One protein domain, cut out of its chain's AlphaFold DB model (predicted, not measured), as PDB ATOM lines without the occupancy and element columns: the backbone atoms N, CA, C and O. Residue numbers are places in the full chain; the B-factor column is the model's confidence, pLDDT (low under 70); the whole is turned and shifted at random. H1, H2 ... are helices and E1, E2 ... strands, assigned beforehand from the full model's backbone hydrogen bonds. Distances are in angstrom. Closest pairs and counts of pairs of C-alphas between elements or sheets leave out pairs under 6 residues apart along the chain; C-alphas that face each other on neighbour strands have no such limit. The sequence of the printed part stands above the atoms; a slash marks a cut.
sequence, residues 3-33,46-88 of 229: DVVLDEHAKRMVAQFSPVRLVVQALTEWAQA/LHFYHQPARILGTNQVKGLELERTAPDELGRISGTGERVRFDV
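Overview. This is residues 3 to 33 and 46 to 88 of the 229 residues of the protein "Pyridine nucleotide-disulfide oxidoreductase" of Propionibacterium sp (UniProt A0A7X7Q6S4). A strongly twisted ribbon of three antiparallel strands, with two bare faces, makes one end of an elongated model, and two helices joined at a corner as a V make the other. The printed part has 74 residues, with H1, H2, E1, E2 and E3 along the chain, and its class is mixed, helices and strands. The sheet's order E1, E2, E3 is a meander, each strand the antiparallel neighbour of the one before. The whole is loose, with a radius of gyration of the C-alphas of 15.3 A and spans of 47 by 28 by 18 A.

Along the chain. E1 is residues 50 to 56, 16.2 A long; E2 is residues 63 to 71, 25.6 A; E3 is residues 77 to 86, 21.3 A, ending at C-alpha 86 at (90.925, -12.065, 108.480). H1 is residues 8 to 16, 12.5 A, beginning at C-alpha 8 at (101.073, 2.553, 85.325). H2 is residues 18 to 32, 21.1 A.

Arrangement. E1 and E2 form a hairpin at 161 degrees, with N 51 and O 67 2.9 A apart, within hydrogen-bond range. E2 and E3 form a hairpin at 153 degrees, with N 66 and O 84 at 2.8 A, within range. E3 bends by 84 degrees at residue 81. Neither helix is on the sheet; H1 and E2 are only just apart, closest 8.3 A. H1 and H2 touch only at the corner, the closest C-alphas being those of Val 14 and Arg 21, 4.6 A, at a steep tilt of 56 degrees, opposite ways. In both helices every O i to N i+4 pair is within hydrogen-bond range.

Size, cuts and confidence. The two farthest C-alphas, those of Ala 15 and Asn 59, are 47.5 A apart. Residues 34 to 45 are not printed, and C-alphas 33 and 46 are 14.0 A apart across the cut. Of the links that are printed whole, H1 to H2 and E2 to E3 are tight and E1 to E2 is short. No printed residue is under 70 in pLDDT.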
ATOM      1  N   ASP A   3      93.107  -6.697  92.789       82.44
ATOM      2  CA  ASP A   3      94.510  -6.762  93.229       82.44
ATOM      3  C   ASP A   3      95.523  -7.178  92.141       82.44
ATOM      4  O   ASP A   3      96.723  -7.080  92.366       82.44
ATOM      5  N   VAL A   4      95.067  -7.669  90.981       86.19
ATOM      6  CA  VAL A   4      95.940  -8.057  89.850       86.19
ATOM      7  C   VAL A   4      95.837  -7.099  88.659       86.19
ATOM      8  O   VAL A   4      96.439  -7.343  87.615       86.19
ATOM      9  N   VAL A   5      95.064  -6.018  88.786       89.06
ATOM     10  CA  VAL A   5      95.016  -4.963  87.771       89.06
ATOM     11  C   VAL A   5      96.278  -4.117  87.901       89.06
ATOM     12  O   VAL A   5      96.565  -3.583  88.966       89.06
ATOM     13  N   LEU A   6      97.035  -4.008  86.811       89.88
ATOM     14  CA  LEU A   6      98.305  -3.288  86.805       89.88
ATOM     15  C   LEU A   6      98.080  -1.774  86.757       89.88
ATOM     16  O   LEU A   6      97.439  -1.268  85.832       89.88
ATOM     17  N   ASP A   7      98.679  -1.064  87.707       88.69
ATOM     18  CA  ASP A   7      98.874   0.382  87.634       88.69
ATOM     19  C   ASP A   7      99.947   0.764  86.586       88.69
ATOM     20  O   ASP A   7     100.624  -0.090  86.000       88.69
ATOM     21  N   GLU A   8     100.108   2.062  86.319       88.94
ATOM     22  CA  GLU A   8     101.073   2.553  85.325       88.94
ATOM     23  C   GLU A   8     102.530   2.243  85.688       88.94
ATOM     24  O   GLU A   8     103.348   1.993  84.799       88.94
ATOM     25  N   HIS A   9     102.880   2.224  86.976       90.00
ATOM     26  CA  HIS A   9     104.222   1.849  87.409       90.00
ATOM     27  C   HIS A   9     104.485   0.364  87.129       90.00
ATOM     28  O   HIS A   9     105.489   0.019  86.503       90.00
ATOM     29  N   ALA A  10     103.554  -0.512  87.500       90.12
ATOM     30  CA  ALA A  10     103.624  -1.943  87.244       90.12
ATOM     31  C   ALA A  10     103.710  -2.250  85.740       90.12
ATOM     32  O   ALA A  10     104.520  -3.088  85.336       90.12
ATOM     33  N   LYS A  11     102.962  -1.531  84.890       92.12
ATOM     34  CA  LYS A  11     103.074  -1.644  83.423       92.12
ATOM     35  C   LYS A  11     104.485  -1.317  82.929       92.12
ATOM     36  O   LYS A  11     105.043  -2.086  82.142       92.12
ATOM     37  N   ARG A  12     105.098  -0.232  83.422       92.94
ATOM     38  CA  ARG A  12     106.493   0.116  83.090       92.94
ATOM     39  C   ARG A  12     107.469  -0.971  83.543       92.94
ATOM     40  O   ARG A  12     108.325  -1.382  82.761       92.94
ATOM     41  N   MET A  13     107.301  -1.498  84.757       92.69
ATOM     42  CA  MET A  13     108.145  -2.575  85.289       92.69
ATOM     43  C   MET A  13     108.044  -3.862  84.459       92.69
ATOM     44  O   MET A  13     109.061  -4.482  84.152       92.69
ATOM     45  N   VAL A  14     106.837  -4.250  84.043       94.25
ATOM     46  CA  VAL A  14     106.603  -5.424  83.185       94.25
ATOM     47  C   VAL A  14     107.214  -5.245  81.791       94.25
ATOM     48  O   VAL A  14     107.756  -6.201  81.227       94.25
ATOM     49  N   ALA A  15     107.156  -4.032  81.236       93.75
ATOM     50  CA  ALA A  15     107.775  -3.720  79.951       93.75
ATOM     51  C   ALA A  15     109.311  -3.796  80.019       93.75
ATOM     52  O   ALA A  15     109.943  -4.312  79.100       93.75
ATOM     53  N   GLN A  16     109.903  -3.332  81.123       95.69
ATOM     54  CA  GLN A  16     111.354  -3.240  81.283       95.69
ATOM     55  C   GLN A  16     112.011  -4.551  81.746       95.69
ATOM     56  O   GLN A  16     113.125  -4.861  81.321       95.69
ATOM     57  N   PHE A  17     111.354  -5.339  82.607       95.25
ATOM     58  CA  PHE A  17     111.978  -6.477  83.287       95.25
ATOM     59  C   PHE A  17     111.291  -7.809  82.957       95.25
ATOM     60  O   PHE A  17     110.240  -8.149  83.502       95.25
ATOM     61  N   SER A  18     111.939  -8.632  82.125       94.50
ATOM     62  CA  SER A  18     111.428  -9.959  81.739       94.50
ATOM     63  C   SER A  18     111.068 -10.879  82.923       94.50
ATOM     64  O   SER A  18     110.009 -11.502  82.855       94.50
ATOM     65  N   PRO A  19     111.852 -10.963  84.023       93.31
ATOM     66  CA  PRO A  19     111.456 -11.770  85.181       93.31
ATOM     67  C   PRO A  19     110.153 -11.291  85.832       93.31
ATOM     68  O   PRO A  19     109.321 -12.111  86.208       93.31
ATOM     69  N   VAL A  20     109.943  -9.972  85.914       93.94
ATOM     70  CA  VAL A  20     108.706  -9.384  86.458       93.94
ATOM     71  C   VAL A  20     107.519  -9.747  85.571       93.94
ATOM     72  O   VAL A  20     106.482 -10.169  86.078       93.94
ATOM     73  N   ARG A  21     107.685  -9.667  84.245       95.06
ATOM     74  CA  ARG A  21     106.648 -10.061  83.282       95.06
ATOM     75  C   ARG A  21     106.197 -11.510  83.464       95.06
ATOM     76  O   ARG A  21     104.996 -11.754  83.493       95.06
ATOM     77  N   LEU A  22     107.132 -12.448  83.628       96.19
ATOM     78  CA  LEU A  22     106.809 -13.866  83.835       96.19
ATOM     79  C   LEU A  22     106.017 -14.096  85.130       96.19
ATOM     80  O   LEU A  22     105.049 -14.853  85.134       96.19
ATOM     81  N   VAL A  23     106.392 -13.413  86.216       94.75
ATOM     82  CA  VAL A  23     105.664 -13.495  87.492       94.75
ATOM     83  C   VAL A  23     104.250 -12.937  87.348       94.75
ATOM     84  O   VAL A  23     103.289 -13.595  87.741       94.75
ATOM     85  N   VAL A  24     104.102 -11.749  86.757       94.00
ATOM     86  CA  VAL A  24     102.791 -11.112  86.560       94.00
ATOM     87  C   VAL A  24     101.891 -11.961  85.666       94.00
ATOM     88  O   VAL A  24     100.709 -12.114  85.975       94.00
ATOM     89  N   GLN A  25     102.441 -12.555  84.606       94.12
ATOM     90  CA  GLN A  25     101.706 -13.464  83.733       94.12
ATOM     91  C   GLN A  25     101.157 -14.659  84.524       94.12
ATOM     92  O   GLN A  25      99.949 -14.879  84.515       94.12
ATOM     93  N   ALA A  26     102.008 -15.366  85.275       95.06
ATOM     94  CA  ALA A  26     101.586 -16.521  86.070       95.06
ATOM     95  C   ALA A  26     100.515 -16.155  87.116       95.06
ATOM     96  O   ALA A  26      99.507 -16.848  87.255       95.06
ATOM     97  N   LEU A  27     100.690 -15.034  87.828       94.25
ATOM     98  CA  LEU A  27      99.707 -14.548  88.804       94.25
ATOM     99  C   LEU A  27      98.366 -14.190  88.146       94.25
ATOM    100  O   LEU A  27      97.306 -14.466  88.711       94.25
ATOM    101  N   THR A  28      98.406 -13.596  86.952       92.81
ATOM    102  CA  THR A  28      97.208 -13.240  86.179       92.81
ATOM    103  C   THR A  28      96.470 -14.491  85.711       92.81
ATOM    104  O   THR A  28      95.257 -14.582  85.899       92.81
ATOM    105  N   GLU A  29      97.194 -15.482  85.187       93.19
ATOM    106  CA  GLU A  29      96.641 -16.778  84.781       93.19
ATOM    107  C   GLU A  29      95.942 -17.475  85.961       93.19
ATOM    108  O   GLU A  29      94.789 -17.899  85.845       93.19
ATOM    109  N   TRP A  30      96.570 -17.518  87.142       92.56
ATOM    110  CA  TRP A  30      95.949 -18.096  88.343       92.56
ATOM    111  C   TRP A  30      94.706 -17.330  88.799       92.56
ATOM    112  O   TRP A  30      93.726 -17.936  89.238       92.56
ATOM    113  N   ALA A  31      94.724 -16.001  88.697       91.38
ATOM    114  CA  ALA A  31      93.590 -15.166  89.074       91.38
ATOM    115  C   ALA A  31      92.385 -15.337  88.129       91.38
ATOM    116  O   ALA A  31      91.243 -15.172  88.573       91.38
ATOM    117  N   GLN A  32      92.640 -15.665  86.858       90.25
ATOM    118  CA  GLN A  32      91.634 -15.904  85.817       90.25
ATOM    119  C   GLN A  32      91.136 -17.355  85.765       90.25
ATOM    120  O   GLN A  32      90.093 -17.607  85.164       90.25
ATOM    121  N   ALA A  33      91.827 -18.297  86.414       90.88
ATOM    122  CA  ALA A  33      91.400 -19.689  86.478       90.88
ATOM    123  C   ALA A  33      89.970 -19.821  87.037       90.88
ATOM    124  O   ALA A  33      89.643 -19.241  88.085       90.88
ATOM    125  N   LEU A  46      96.822 -15.182  97.772       93.31
ATOM    126  CA  LEU A  46      97.786 -14.100  97.617       93.31
ATOM    127  C   LEU A  46      97.013 -12.785  97.642       93.31
ATOM    128  O   LEU A  46      96.229 -12.513  96.736       93.31
ATOM    129  N   HIS A  47      97.214 -12.010  98.701       92.69
ATOM    130  CA  HIS A  47      96.639 -10.679  98.857       92.69
ATOM    131  C   HIS A  47      97.736  -9.650  98.592       92.69
ATOM    132  O   HIS A  47      98.769  -9.666  99.262       92.69
ATOM    133  N   PHE A  48      97.518  -8.771  97.616       93.12
ATOM    134  CA  PHE A  48      98.416  -7.654  97.310       93.12
ATOM    135  C   PHE A  48      97.812  -6.357  97.826       93.12
ATOM    136  O   PHE A  48      96.625  -6.319  98.132       93.12
ATOM    137  N   TYR A  49      98.610  -5.297  97.931       94.12
ATOM    138  CA  TYR A  49      98.136  -3.990  98.390       94.12
ATOM    139  C   TYR A  49      97.504  -4.010  99.794       94.12
ATOM    140  O   TYR A  49      96.470  -3.390 100.043       94.12
ATOM    141  N   HIS A  50      98.131  -4.746 100.711       95.81
ATOM    142  CA  HIS A  50      97.766  -4.775 102.121       95.81
ATOM    143  C   HIS A  50      99.017  -4.627 102.988       95.81
ATOM    144  O   HIS A  50     100.061  -5.203 102.678       95.81
ATOM    145  N   GLN A  51      98.894  -3.919 104.107       96.75
ATOM    146  CA  GLN A  51      99.922  -3.843 105.147       96.75
ATOM    147  C   GLN A  51      99.352  -4.276 106.505       96.75
ATOM    148  O   GLN A  51      98.184  -3.998 106.787       96.75
ATOM    149  N   PRO A  52     100.127  -4.972 107.357       96.94
ATOM    150  CA  PRO A  52      99.651  -5.399 108.666       96.94
ATOM    151  C   PRO A  52      99.386  -4.202 109.578       96.94
ATOM    152  O   PRO A  52     100.275  -3.392 109.818       96.94
ATOM    153  N   ALA A  53      98.166  -4.122 110.107       97.31
ATOM    154  CA  ALA A  53      97.744  -3.074 111.030       97.31
ATOM    155  C   ALA A  53      97.789  -3.556 112.482       97.31
ATOM    156  O   ALA A  53      98.330  -2.883 113.358       97.31
ATOM    157  N   ARG A  54      97.224  -4.742 112.743       97.69
ATOM    158  CA  ARG A  54      97.113  -5.284 114.100       97.69
ATOM    159  C   ARG A  54      96.936  -6.797 114.093       97.69
ATOM    160  O   ARG A  54      96.116  -7.334 113.355       97.69
ATOM    161  N   ILE A  55      97.646  -7.493 114.980       98.06
ATOM    162  CA  ILE A  55      97.345  -8.893 115.310       98.06
ATOM    163  C   ILE A  55      96.283  -8.899 116.413       98.06
ATOM    164  O   ILE A  55      96.413  -8.197 117.416       98.06
ATOM    165  N   LEU A  56      95.214  -9.664 116.212       98.00
ATOM    166  CA  LEU A  56      94.069  -9.725 117.114       98.00
ATOM    167  C   LEU A  56      94.186 -10.907 118.081       98.00
ATOM    168  O   LEU A  56      94.650 -11.984 117.706       98.00
ATOM    169  N   GLY A  57      93.674 -10.714 119.298       96.12
ATOM    170  CA  GLY A  57      93.720 -11.684 120.395       96.12
ATOM    171  C   GLY A  57      94.678 -11.268 121.514       96.12
ATOM    172  O   GLY A  57      95.571 -10.453 121.306       96.12
ATOM    173  N   THR A  58      94.456 -11.799 122.718       95.25
ATOM    174  CA  THR A  58      95.242 -11.447 123.919       95.25
ATOM    175  C   THR A  58      96.296 -12.508 124.227       95.25
ATOM    176  O   THR A  58      97.483 -12.213 124.231       95.25
ATOM    177  N   ASN A  59      95.870 -13.759 124.424       96.31
ATOM    178  CA  ASN A  59      96.767 -14.872 124.777       96.31
ATOM    179  C   ASN A  59      97.158 -15.738 123.574       96.31
ATOM    180  O   ASN A  59      98.049 -16.573 123.663       96.31
ATOM    181  N   GLN A  60      96.445 -15.590 122.461       97.38
ATOM    182  CA  GLN A  60      96.670 -16.337 121.229       97.38
ATOM    183  C   GLN A  60      96.087 -15.560 120.053       97.38
ATOM    184  O   GLN A  60      95.126 -14.803 120.227       97.38
ATOM    185  N   VAL A  61      96.637 -15.787 118.861       98.25
ATOM    186  CA  VAL A  61      96.164 -15.153 117.629       98.25
ATOM    187  C   VAL A  61      94.732 -15.598 117.330       98.25
ATOM    188  O   VAL A  61      94.416 -16.789 117.346       98.25
ATOM    189  N   LYS A  62      93.862 -14.624 117.071       98.06
ATOM    190  CA  LYS A  62      92.467 -14.821 116.641       98.06
ATOM    191  C   LYS A  62      92.153 -14.175 115.300       98.06
ATOM    192  O   LYS A  62      91.120 -14.466 114.709       98.06
ATOM    193  N   GLY A  63      93.029 -13.301 114.827       98.00
ATOM    194  CA  GLY A  63      92.857 -12.648 113.549       98.00
ATOM    195  C   GLY A  63      94.012 -11.729 113.215       98.00
ATOM    196  O   GLY A  63      94.891 -11.464 114.038       98.00
ATOM    197  N   LEU A  64      93.977 -11.241 111.988       98.25
ATOM    198  CA  LEU A  64      94.900 -10.264 111.453       98.25
ATOM    199  C   LEU A  64      94.073  -9.149 110.823       98.25
ATOM    200  O   LEU A  64      93.284  -9.387 109.910       98.25
ATOM    201  N   GLU A  65      94.243  -7.943 111.343       98.31
ATOM    202  CA  GLU A  65      93.755  -6.725 110.722       98.31
ATOM    203  C   GLU A  65      94.850  -6.172 109.811       98.31
ATOM    204  O   GLU A  65      96.011  -6.022 110.210       98.31
ATOM    205  N   LEU A  66      94.461  -5.881 108.579       97.94
ATOM    206  CA  LEU A  66      95.280  -5.283 107.543       97.94
ATOM    207  C   LEU A  66      94.686  -3.923 107.166       97.94
ATOM    208  O   LEU A  66      93.478  -3.710 107.262       97.94
ATOM    209  N   GLU A  67      95.527  -3.011 106.702       98.06
ATOM    210  CA  GLU A  67      95.097  -1.831 105.957       98.06
ATOM    211  C   GLU A  67      95.254  -2.091 104.468       98.06
ATOM    212  O   GLU A  67      96.292  -2.621 104.061       98.06
ATOM    213  N   ARG A  68      94.280  -1.679 103.655       97.19
ATOM    214  CA  ARG A  68      94.503  -1.601 102.214       97.19
ATOM    215  C   ARG A  68      95.489  -0.480 101.916       97.19
ATOM    216  O   ARG A  68      95.551   0.540 102.602       97.19
ATOM    217  N   THR A  69      96.283  -0.693 100.883       95.75
ATOM    218  CA  THR A  69      97.270   0.271 100.416       95.75
ATOM    219  C   THR A  69      97.047   0.584  98.946       95.75
ATOM    220  O   THR A  69      96.447  -0.214  98.236       95.75
ATOM    221  N   ALA A  70      97.562   1.704  98.460       92.94
ATOM    222  CA  ALA A  70      97.534   2.047  97.046       92.94
ATOM    223  C   ALA A  70      98.903   2.579  96.595       92.94
ATOM    224  O   ALA A  70      99.593   3.225  97.388       92.94
ATOM    225  N   PRO A  71      99.318   2.296  95.351       92.19
ATOM    226  CA  PRO A  71     100.488   2.909  94.746       92.19
ATOM    227  C   PRO A  71     100.156   4.317  94.240       92.19
ATOM    228  O   PRO A  71      99.055   4.566  93.748       92.19
ATOM    229  N   ASP A  72     101.126   5.225  94.297       89.00
ATOM    230  CA  ASP A  72     101.107   6.452  93.500       89.00
ATOM    231  C   ASP A  72     101.712   6.238  92.097       89.00
ATOM    232  O   ASP A  72     102.128   5.137  91.731       89.00
ATOM    233  N   GLU A  73     101.808   7.303  91.298       85.56
ATOM    234  CA  GLU A  73     102.355   7.249  89.932       85.56
ATOM    235  C   GLU A  73     103.812   6.756  89.861       85.56
ATOM    236  O   GLU A  73     104.252   6.245  88.824       85.56
ATOM    237  N   LEU A  74     104.566   6.892  90.955       86.31
ATOM    238  CA  LEU A  74     105.956   6.456  91.079       86.31
ATOM    239  C   LEU A  74     106.076   5.046  91.673       86.31
ATOM    240  O   LEU A  74     107.187   4.523  91.743       86.31
ATOM    241  N   GLY A  75     104.958   4.415  92.047       87.62
ATOM    242  CA  GLY A  75     104.912   3.098  92.679       87.62
ATOM    243  C   GLY A  75     105.135   3.131  94.193       87.62
ATOM    244  O   GLY A  75     105.328   2.080  94.805       87.62
ATOM    245  N   ARG A  76     105.130   4.312  94.827       91.69
ATOM    246  CA  ARG A  76     105.225   4.414  96.289       91.69
ATOM    247  C   ARG A  76     103.895   3.980  96.892       91.69
ATOM    248  O   ARG A  76     102.849   4.484  96.504       91.69
ATOM    249  N   ILE A  77     103.953   3.053  97.841       93.38
ATOM    250  CA  ILE A  77     102.770   2.485  98.489       93.38
ATOM    251  C   ILE A  77     102.400   3.315  99.722       93.38
ATOM    252  O   ILE A  77     103.248   3.546 100.586       93.38
ATOM    253  N   SER A  78     101.136   3.726  99.831       95.38
ATOM    254  CA  SER A  78     100.578   4.401 101.007       95.38
ATOM    255  C   SER A  78      99.292   3.727 101.485       95.38
ATOM    256  O   SER A  78      98.612   3.036 100.728       95.38
ATOM    257  N   GLY A  79      98.977   3.887 102.772       96.88
ATOM    258  CA  GLY A  79      97.743   3.379 103.363       96.88
ATOM    259  C   GLY A  79      96.519   4.168 102.903       96.88
ATOM    260  O   GLY A  79      96.585   5.390 102.765       96.88
ATOM    261  N   THR A  80      95.406   3.478 102.659       96.56
ATOM    262  CA  THR A  80      94.137   4.116 102.272       96.56
ATOM    263  C   THR A  80      93.238   4.421 103.471       96.56
ATOM    264  O   THR A  80      92.194   5.048 103.308       96.56
ATOM    265  N   GLY A  81      93.595   3.948 104.672       97.00
ATOM    266  CA  GLY A  81      92.741   3.976 105.860       97.00
ATOM    267  C   GLY A  81      91.657   2.888 105.896       97.00
ATOM    268  O   GLY A  81      91.057   2.668 106.948       97.00
ATOM    269  N   GLU A  82      91.420   2.165 104.797       97.56
ATOM    270  CA  GLU A  82      90.454   1.064 104.751       97.56
ATOM    271  C   GLU A  82      91.012  -0.168 105.478       97.56
ATOM    272  O   GLU A  82      92.081  -0.676 105.137       97.56
ATOM    273  N   ARG A  83      90.283  -0.669 106.482       97.81
ATOM    274  CA  ARG A  83      90.675  -1.847 107.268       97.81
ATOM    275  C   ARG A  83      89.965  -3.101 106.769       97.81
ATOM    276  O   ARG A  83      88.755  -3.096 106.561       97.81
ATOM    277  N   VAL A  84      90.708  -4.198 106.666       97.12
ATOM    278  CA  VAL A  84      90.183  -5.534 106.355       97.12
ATOM    279  C   VAL A  84      90.657  -6.503 107.425       97.12
ATOM    280  O   VAL A  84      91.815  -6.473 107.840       97.12
ATOM    281  N   ARG A  85      89.769  -7.388 107.874       97.31
ATOM    282  CA  ARG A  85      90.072  -8.384 108.900       97.31
ATOM    283  C   ARG A  85      89.976  -9.794 108.336       97.31
ATOM    284  O   ARG A  85      89.005 -10.136 107.671       97.31
ATOM    285  N   PHE A  86      90.944 -10.625 108.707       97.00
ATOM    286  CA  PHE A  86      90.925 -12.065 108.480       97.00
ATOM    287  C   PHE A  86      90.956 -12.802 109.813       97.00
ATOM    288  O   PHE A  86      91.821 -12.541 110.650       97.00
ATOM    289  N   ASP A  87      90.040 -13.747 110.004       97.69
ATOM    290  CA  ASP A  87      90.097 -14.654 111.145       97.69
ATOM    291  C   ASP A  87      91.125 -15.755 110.851       97.69
ATOM    292  O   ASP A  87      90.955 -16.594 109.965       97.69
ATOM    293  N   VAL A  88      92.236 -15.712 111.584       97.69
ATOM    294  CA  VAL A  88      93.376 -16.624 111.447       97.69
ATOM    295  C   VAL A  88      93.846 -17.068 112.826       97.69
ATOM    296  O   VAL A  88      93.770 -16.311 113.791       97.69
TER     297      VAL A  88